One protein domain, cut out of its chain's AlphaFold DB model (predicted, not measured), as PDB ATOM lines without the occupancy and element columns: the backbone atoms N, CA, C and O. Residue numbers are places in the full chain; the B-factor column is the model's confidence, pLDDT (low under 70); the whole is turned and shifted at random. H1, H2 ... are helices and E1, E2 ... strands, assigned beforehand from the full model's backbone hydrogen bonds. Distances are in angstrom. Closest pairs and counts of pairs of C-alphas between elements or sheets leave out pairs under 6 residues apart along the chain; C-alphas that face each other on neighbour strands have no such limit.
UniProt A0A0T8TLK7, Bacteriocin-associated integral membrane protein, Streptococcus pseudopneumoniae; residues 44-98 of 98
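AT A GLANCE: This is residues 44 to 98 of the 98 residues of the protein "Bacteriocin-associated integral membrane protein" of Streptococcus pseudopneumoniae (UniProt A0A0T8TLK7). A long two-stranded hairpin, E1 and E2, has one helix, H1, at its base, and H1 and the hairpin spread from there as a loose V. The tight turn between the strands lies at the far end of the hairpin, residues 44 to 50 stick out at the beginning of H1, and after E2 the last residues loop out and fold back, with residues 95 to 97 coming back beside E2. The printed part has 55 residues, with one named helix and two named strands in the order H1, E1, E2; the sheet, of order E1 - E2, is antiparallel, and the class is mixed, helices and strands. The whole is loose, with a radius of gyration of the C-alphas of 13.0 A, and flat, with spans of 40 by 34 by 13 A.

HOW THE PARTS SIT: H1, residues 47 to 60, comes first, and every O i to N i+4 pair in its backbone is within hydrogen-bond range. A tight link of 4 residues joins it to E1, residues 65 to 72. The closest C-alphas of H1 and E1 are those of Ala 58 and Ile 65, 6.2 A apart. E1 and E2, residues 78 to 85, form a hairpin over a tight link of 5 residues. They are antiparallel, with 155 degrees between their N-to-C directions. C-alphas 66 and 84 face each other at 4.5 A, and so do C-alphas 72 and 78, also at 4.5 A. N 67 and O 83 are within hydrogen-bond range at 2.8 A, as are N 79 and O 71 at 2.8 A. H1 and E2 have 4 pairs of C-alphas within 8 A, the closest being those of Glu 55 and Phe 85, 5.0 A apart.

IN THESE COORDINATES: H1 begins at C-alpha 47, at (5.718, 17.707, -33.508), and is 19.7 A long from first to last C-alpha. E1 runs from Ile 65 to Pro 72 and measures 23.0 A. E2 runs from Thr 78 to Phe 85, also 23.0 A, and ends at C-alpha 85, at (4.020, 18.702, -46.738).

THE WHOLE: The two C-alphas farthest apart are those of Glu 60 and Glu 75, at 40.5 A. The printed part has no cut, and it ends at Asn 98, the chain's last residue. Residues 44 to 50, of which 47 to 50 belong to H1, stand free. Residues 86 to 98 hold no named element. The mean pLDDT of the printed part is 89.3, and residue 98 is under 70.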
ATOM      1  N   GLU A  44       6.345  23.549 -24.880       75.00
ATOM      2  CA  GLU A  44       4.986  23.097 -25.207       75.00
ATOM      3  C   GLU A  44       4.782  22.787 -26.703       75.00
ATOM      4  O   GLU A  44       3.700  22.375 -27.126       75.00
ATOM      5  N   THR A  45       5.814  22.977 -27.528       79.88
ATOM      6  CA  THR A  45       5.726  22.760 -28.975       79.88
ATOM      7  C   THR A  45       5.804  21.270 -29.284       79.88
ATOM      8  O   THR A  45       6.850  20.642 -29.146       79.88
ATOM      9  N   THR A  46       4.696  20.694 -29.742       86.44
ATOM     10  CA  THR A  46       4.651  19.296 -30.189       86.44
ATOM     11  C   THR A  46       5.003  19.175 -31.671       86.44
ATOM     12  O   THR A  46       4.773  20.100 -32.453       86.44
ATOM     13  N   PHE A  47       5.498  18.003 -32.086       83.62
ATOM     14  CA  PHE A  47       5.718  17.707 -33.508       83.62
ATOM     15  C   PHE A  47       4.440  17.911 -34.333       83.62
ATOM     16  O   PHE A  47       4.500  18.497 -35.406       83.62
ATOM     17  N   GLN A  48       3.279  17.521 -33.796       87.00
ATOM     18  CA  GLN A  48       1.989  17.721 -34.456       87.00
ATOM     19  C   GLN A  48       1.710  19.200 -34.744       87.00
ATOM     20  O   GLN A  48       1.266  19.544 -35.836       87.00
ATOM     21  N   HIS A  49       2.003  20.084 -33.785       88.81
ATOM     22  CA  HIS A  49       1.846  21.520 -33.987       88.81
ATOM     23  C   HIS A  49       2.749  22.028 -35.119       88.81
ATOM     24  O   HIS A  49       2.296  22.791 -35.968       88.81
ATOM     25  N   ILE A  50       4.002  21.570 -35.163       88.38
ATOM     26  CA  ILE A  50       4.950  21.922 -36.229       88.38
ATOM     27  C   ILE A  50       4.455  21.400 -37.581       88.38
ATOM     28  O   ILE A  50       4.403  22.172 -38.533       88.38
ATOM     29  N   ALA A  51       4.030  20.139 -37.654       90.94
ATOM     30  CA  ALA A  51       3.513  19.512 -38.868       90.94
ATOM     31  C   ALA A  51       2.332  20.300 -39.455       90.94
ATOM     32  O   ALA A  51       2.360  20.669 -40.623       90.94
ATOM     33  N   THR A  52       1.344  20.672 -38.632       92.81
ATOM     34  CA  THR A  52       0.217  21.508 -39.085       92.81
ATOM     35  C   THR A  52       0.668  22.876 -39.600       92.81
ATOM     36  O   THR A  52       0.101  23.396 -40.558       92.81
ATOM     37  N   ARG A  53       1.677  23.497 -38.972       92.25
ATOM     38  CA  ARG A  53       2.196  24.797 -39.422       92.25
ATOM     39  C   ARG A  53       2.990  24.692 -40.718       92.25
ATOM     40  O   ARG A  53       2.926  25.630 -41.503       92.25
ATOM     41  N   LEU A  54       3.715  23.596 -40.930       93.06
ATOM     42  CA  LEU A  54       4.452  23.347 -42.168       93.06
ATOM     43  C   LEU A  54       3.515  23.032 -43.331       93.06
ATOM     44  O   LEU A  54       3.731  23.580 -44.403       93.06
ATOM     45  N   GLU A  55       2.448  22.262 -43.103       95.38
ATOM     46  CA  GLU A  55       1.402  22.036 -44.111       95.38
ATOM     47  C   GLU A  55       0.781  23.359 -44.558       95.38
ATOM     48  O   GLU A  55       0.800  23.715 -45.731       95.38
ATOM     49  N   LYS A  56       0.347  24.171 -43.590       95.75
ATOM     50  CA  LYS A  56      -0.209  25.490 -43.881       95.75
ATOM     51  C   LYS A  56       0.792  26.409 -44.593       95.75
ATOM     52  O   LYS A  56       0.402  27.176 -45.464       95.75
ATOM     53  N   LEU A  57       2.072  26.362 -44.221       94.81
ATOM     54  CA  LEU A  57       3.109  27.157 -44.880       94.81
ATOM     55  C   LEU A  57       3.306  26.718 -46.335       94.81
ATOM     56  O   LEU A  57       3.453  27.575 -47.204       94.81
ATOM     57  N   ALA A  58       3.309  25.410 -46.592       95.62
ATOM     58  CA  ALA A  58       3.404  24.839 -47.929       95.62
ATOM     59  C   ALA A  58       2.252  25.334 -48.822       95.62
ATOM     60  O   ALA A  58       2.508  25.849 -49.908       95.62
ATOM     61  N   GLU A  59       1.015  25.306 -48.311       95.12
ATOM     62  CA  GLU A  59      -0.167  25.857 -48.990       95.12
ATOM     63  C   GLU A  59      -0.054  27.375 -49.236       95.12
ATOM     64  O   GLU A  59      -0.276  27.851 -50.348       95.12
ATOM     65  N   GLU A  60       0.308  28.159 -48.211       96.50
ATOM     66  CA  GLU A  60       0.396  29.628 -48.294       96.50
ATOM     67  C   GLU A  60       1.484  30.115 -49.261       96.50
ATOM     68  O   GLU A  60       1.399  31.231 -49.779       96.50
ATOM     69  N   THR A  61       2.521  29.303 -49.480       94.19
ATOM     70  CA  THR A  61       3.691  29.658 -50.296       94.19
ATOM     71  C   THR A  61       3.787  28.883 -51.608       94.19
ATOM     72  O   THR A  61       4.794  29.035 -52.299       94.19
ATOM     73  N   ASP A  62       2.773  28.077 -51.953       94.38
ATOM     74  CA  ASP A  62       2.769  27.196 -53.135       94.38
ATOM     75  C   ASP A  62       4.083  26.399 -53.252       94.38
ATOM     76  O   ASP A  62       4.795  26.425 -54.256       94.38
ATOM     77  N   SER A  63       4.484  25.790 -52.134       91.00
ATOM     78  CA  SER A  63       5.795  25.165 -51.965       91.00
ATOM     79  C   SER A  63       5.677  23.724 -51.491       91.00
ATOM     80  O   SER A  63       4.769  23.371 -50.751       91.00
ATOM     81  N   PHE A  64       6.663  22.904 -51.852       93.06
ATOM     82  CA  PHE A  64       6.828  21.554 -51.321       93.06
ATOM     83  C   PHE A  64       7.887  21.553 -50.219       93.06
ATOM     84  O   PHE A  64       9.030  21.961 -50.447       93.06
ATOM     85  N   ILE A  65       7.518  21.097 -49.022       92.81
ATOM     86  CA  ILE A  65       8.394  21.113 -47.844       92.81
ATOM     87  C   ILE A  65       8.640  19.678 -47.381       92.81
ATOM     88  O   ILE A  65       7.727  18.860 -47.348       92.81
ATOM     89  N   ALA A  66       9.877  19.372 -46.983       91.94
ATOM     90  CA  ALA A  66      10.232  18.070 -46.432       91.94
ATOM     91  C   ALA A  66      11.103  18.204 -45.173       91.94
ATOM     92  O   ALA A  66      12.090  18.943 -45.164       91.94
ATOM     93  N   ILE A  67      10.769  17.456 -44.119       89.81
ATOM     94  CA  ILE A  67      11.617  17.283 -42.933       89.81
ATOM     95  C   ILE A  67      12.435  16.011 -43.100       89.81
ATOM     96  O   ILE A  67      11.862  14.929 -43.213       89.81
ATOM     97  N   GLN A  68      13.762  16.133 -43.058       88.56
ATOM     98  CA  GLN A  68      14.671  14.988 -43.040       88.56
ATOM     99  C   GLN A  68      14.740  14.364 -41.640       88.56
ATOM    100  O   GLN A  68      14.980  15.054 -40.649       88.56
ATOM    101  N   HIS A  69      14.619  13.045 -41.583       87.81
ATOM    102  CA  HIS A  69      14.857  12.209 -40.414       87.81
ATOM    103  C   HIS A  69      16.121  11.388 -40.627       87.81
ATOM    104  O   HIS A  69      16.383  10.921 -41.737       87.81
ATOM    105  N   GLN A  70      16.894  11.219 -39.559       88.31
ATOM    106  CA  GLN A  70      18.112  10.416 -39.548       88.31
ATOM    107  C   GLN A  70      17.949   9.338 -38.488       88.31
ATOM    108  O   GLN A  70      18.088   9.609 -37.297       88.31
ATOM    109  N   ASP A  71      17.635   8.127 -38.935       88.06
ATOM    110  CA  ASP A  71      17.362   6.992 -38.060       88.06
ATOM    111  C   ASP A  71      18.414   5.894 -38.317       88.06
ATOM    112  O   ASP A  71      18.780   5.651 -39.471       88.06
ATOM    113  N   PRO A  72      18.957   5.227 -37.284       89.00
ATOM    114  CA  PRO A  72      19.828   4.077 -37.488       89.00
ATOM    115  C   PRO A  72      19.008   2.870 -37.959       89.00
ATOM    116  O   PRO A  72      17.949   2.570 -37.407       89.00
ATOM    117  N   ASN A  73      19.509   2.138 -38.952       86.44
ATOM    118  CA  ASN A  73      18.936   0.852 -39.339       86.44
ATOM    119  C   ASN A  73      19.387  -0.282 -38.398       86.44
ATOM    120  O   ASN A  73      20.207  -0.093 -37.496       86.44
ATOM    121  N   SER A  74      18.877  -1.493 -38.639       87.19
ATOM    122  CA  SER A  74      19.228  -2.705 -37.881       87.19
ATOM    123  C   SER A  74      20.718  -3.061 -37.909       87.19
ATOM    124  O   SER A  74      21.179  -3.813 -37.057       87.19
ATOM    125  N   GLU A  75      21.465  -2.534 -38.876       90.50
ATOM    126  CA  GLU A  75      22.904  -2.741 -39.046       90.50
ATOM    127  C   GLU A  75      23.736  -1.586 -38.453       90.50
ATOM    128  O   GLU A  75      24.959  -1.582 -38.562       90.50
ATOM    129  N   GLY A  76      23.095  -0.596 -37.817       84.44
ATOM    130  CA  GLY A  76      23.756   0.573 -37.228       84.44
ATOM    131  C   GLY A  76      24.188   1.638 -38.241       84.44
ATOM    132  O   GLY A  76      24.925   2.555 -37.887       84.44
ATOM    133  N   THR A  77      23.735   1.539 -39.491       85.00
ATOM    134  CA  THR A  77      23.979   2.539 -40.538       85.00
ATOM    135  C   THR A  77      22.876   3.595 -40.524       85.00
ATOM    136  O   THR A  77      21.704   3.267 -40.341       85.00
ATOM    137  N   THR A  78      23.227   4.867 -40.719       84.06
ATOM    138  CA  THR A  78      22.254   5.964 -40.821       84.06
ATOM    139  C   THR A  78      21.416   5.826 -42.090       84.06
ATOM    140  O   THR A  78      21.960   5.719 -43.186       84.06
ATOM    141  N   VAL A  79      20.095   5.875 -41.946       88.12
ATOM    142  CA  VAL A  79      19.138   5.919 -43.051       88.12
ATOM    143  C   VAL A  79      18.387   7.242 -43.001       88.12
ATOM    144  O   VAL A  79      17.917   7.676 -41.947       88.12
ATOM    145  N   PHE A  80      18.287   7.882 -44.163       88.38
ATOM    146  CA  PHE A  80      17.569   9.135 -44.338       88.38
ATOM    147  C   PHE A  80      16.152   8.863 -44.840       88.38
ATOM    148  O   PHE A  80      15.967   8.135 -45.816       88.38
ATOM    149  N   SER A  81      15.161   9.478 -44.204       91.44
ATOM    150  CA  SER A  81      13.769   9.477 -44.670       91.44
ATOM    151  C   SER A  81      13.155  10.863 -44.522       91.44
ATOM    152  O   SER A  81      13.696  11.705 -43.805       91.44
ATOM    153  N   TYR A  82      12.056  11.131 -45.221       92.00
ATOM    154  CA  TYR A  82      11.476  12.469 -45.293       92.00
ATOM    155  C   TYR A  82       9.976  12.455 -45.002       92.00
ATOM    156  O   TYR A  82       9.232  11.695 -45.613       92.00
ATOM    157  N   THR A  83       9.524  13.322 -44.095       93.25
ATOM    158  CA  THR A  83       8.095  13.662 -43.963       93.25
ATOM    159  C   THR A  83       7.802  14.855 -44.857       93.25
ATOM    160  O   THR A  83       8.516  15.854 -44.766       93.25
ATOM    161  N   THR A  84       6.787  14.752 -45.706       94.06
ATOM    162  CA  THR A  84       6.455  15.722 -46.755       94.06
ATOM    163  C   THR A  84       5.211  16.537 -46.398       94.06
ATOM    164  O   THR A  84       4.371  16.076 -45.626       94.06
ATOM    165  N   PHE A  85       5.125  17.758 -46.932       94.62
ATOM    166  CA  PHE A  85       4.020  18.702 -46.738       94.62
ATOM    167  C   PHE A  85       3.740  19.459 -48.046       94.62
ATOM    168  O   PHE A  85       4.691  19.834 -48.750       94.62
ATOM    169  N   GLY A  86       2.462  19.723 -48.332       93.62
ATOM    170  CA  GLY A  86       1.996  20.357 -49.566       93.62
ATOM    171  C   GLY A  86       1.945  19.436 -50.791       93.62
ATOM    172  O   GLY A  86       2.366  18.277 -50.766       93.62
ATOM    173  N   ASP A  87       1.452  19.986 -51.900       88.88
ATOM    174  CA  ASP A  87       1.220  19.254 -53.145       88.88
ATOM    175  C   ASP A  87       2.504  19.166 -53.991       88.88
ATOM    176  O   ASP A  87       2.803  20.010 -54.836       88.88
ATOM    177  N   GLY A  88       3.297  18.119 -53.764       88.12
ATOM    178  CA  GLY A  88       4.524  17.860 -54.516       88.12
ATOM    179  C   GLY A  88       5.012  16.420 -54.386       88.12
ATOM    180  O   GLY A  88       4.443  15.611 -53.660       88.12
ATOM    181  N   LYS A  89       6.078  16.087 -55.120       90.75
ATOM    182  CA  LYS A  89       6.720  14.768 -55.062       90.75
ATOM    183  C   LYS A  89       8.171  14.931 -54.639       90.75
ATOM    184  O   LYS A  89       8.880  15.785 -55.177       90.75
ATOM    185  N   LEU A  90       8.634  14.061 -53.742       90.44
ATOM    186  CA  LEU A  90      10.064  13.941 -53.489       90.44
ATOM    187  C   LEU A  90      10.825  13.613 -54.788       90.44
ATOM    188  O   LEU A  90      10.376  12.772 -55.576       90.44
ATOM    189  N   PRO A  91      11.993  14.242 -55.002       87.25
ATOM    190  CA  PRO A  91      12.938  13.838 -56.033       87.25
ATOM    191  C   PRO A  91      13.272  12.347 -55.956       87.25
ATOM    192  O   PRO A  91      13.365  11.767 -54.870       87.25
ATOM    193  N   ASP A  92      13.503  11.735 -57.116       87.25
ATOM    194  CA  ASP A  92      13.840  10.316 -57.185       87.25
ATOM    195  C   ASP A  92      15.130  10.019 -56.397       87.25
ATOM    196  O   ASP A  92      16.108  10.767 -56.449       87.25
ATOM    197  N   GLY A  93      15.122   8.912 -55.650       84.50
ATOM    198  CA  GLY A  93      16.224   8.509 -54.770       84.50
ATOM    199  C   GLY A  93      16.070   8.954 -53.313       84.50
ATOM    200  O   GLY A  93      16.769   8.419 -52.454       84.50
ATOM    201  N   LEU A  94      15.132   9.858 -53.004       87.88
ATOM    202  CA  LEU A  94      14.738  10.160 -51.625       87.88
ATOM    203  C   LEU A  94      13.580   9.259 -51.185       87.88
ATOM    204  O   LEU A  94      12.728   8.890 -51.989       87.88
ATOM    205  N   GLN A  95      13.571   8.893 -49.904       90.50
ATOM    206  CA  GLN A  95      12.598   7.961 -49.332       90.50
ATOM    207  C   GLN A  95      11.624   8.697 -48.417       90.50
ATOM    208  O   GLN A  95      12.051   9.416 -47.511       90.50
ATOM    209  N   GLU A  96      10.324   8.496 -48.617       91.12
ATOM    210  CA  GLU A  96       9.323   8.972 -47.661       91.12
ATOM    211  C   GLU A  96       9.422   8.191 -46.349       91.12
ATOM    212  O   GLU A  96       9.749   7.000 -46.321       91.12
ATOM    213  N   LYS A  97       9.164   8.885 -45.242       86.81
ATOM    214  CA  LYS A  97       9.032   8.258 -43.932       86.81
ATOM    215  C   LYS A  97       7.635   7.645 -43.833       86.81
ATOM    216  O   LYS A  97       6.658   8.388 -43.794       86.81
ATOM    217  N   ASN A  98       7.577   6.312 -43.821       66.00
ATOM    218  CA  ASN A  98       6.355   5.547 -43.540       66.00
ATOM    219  C   ASN A  98       5.908   5.701 -42.083       66.00
ATOM    220  O   ASN A  98       6.797   5.828 -41.205       66.00
TER     221      ASN A  98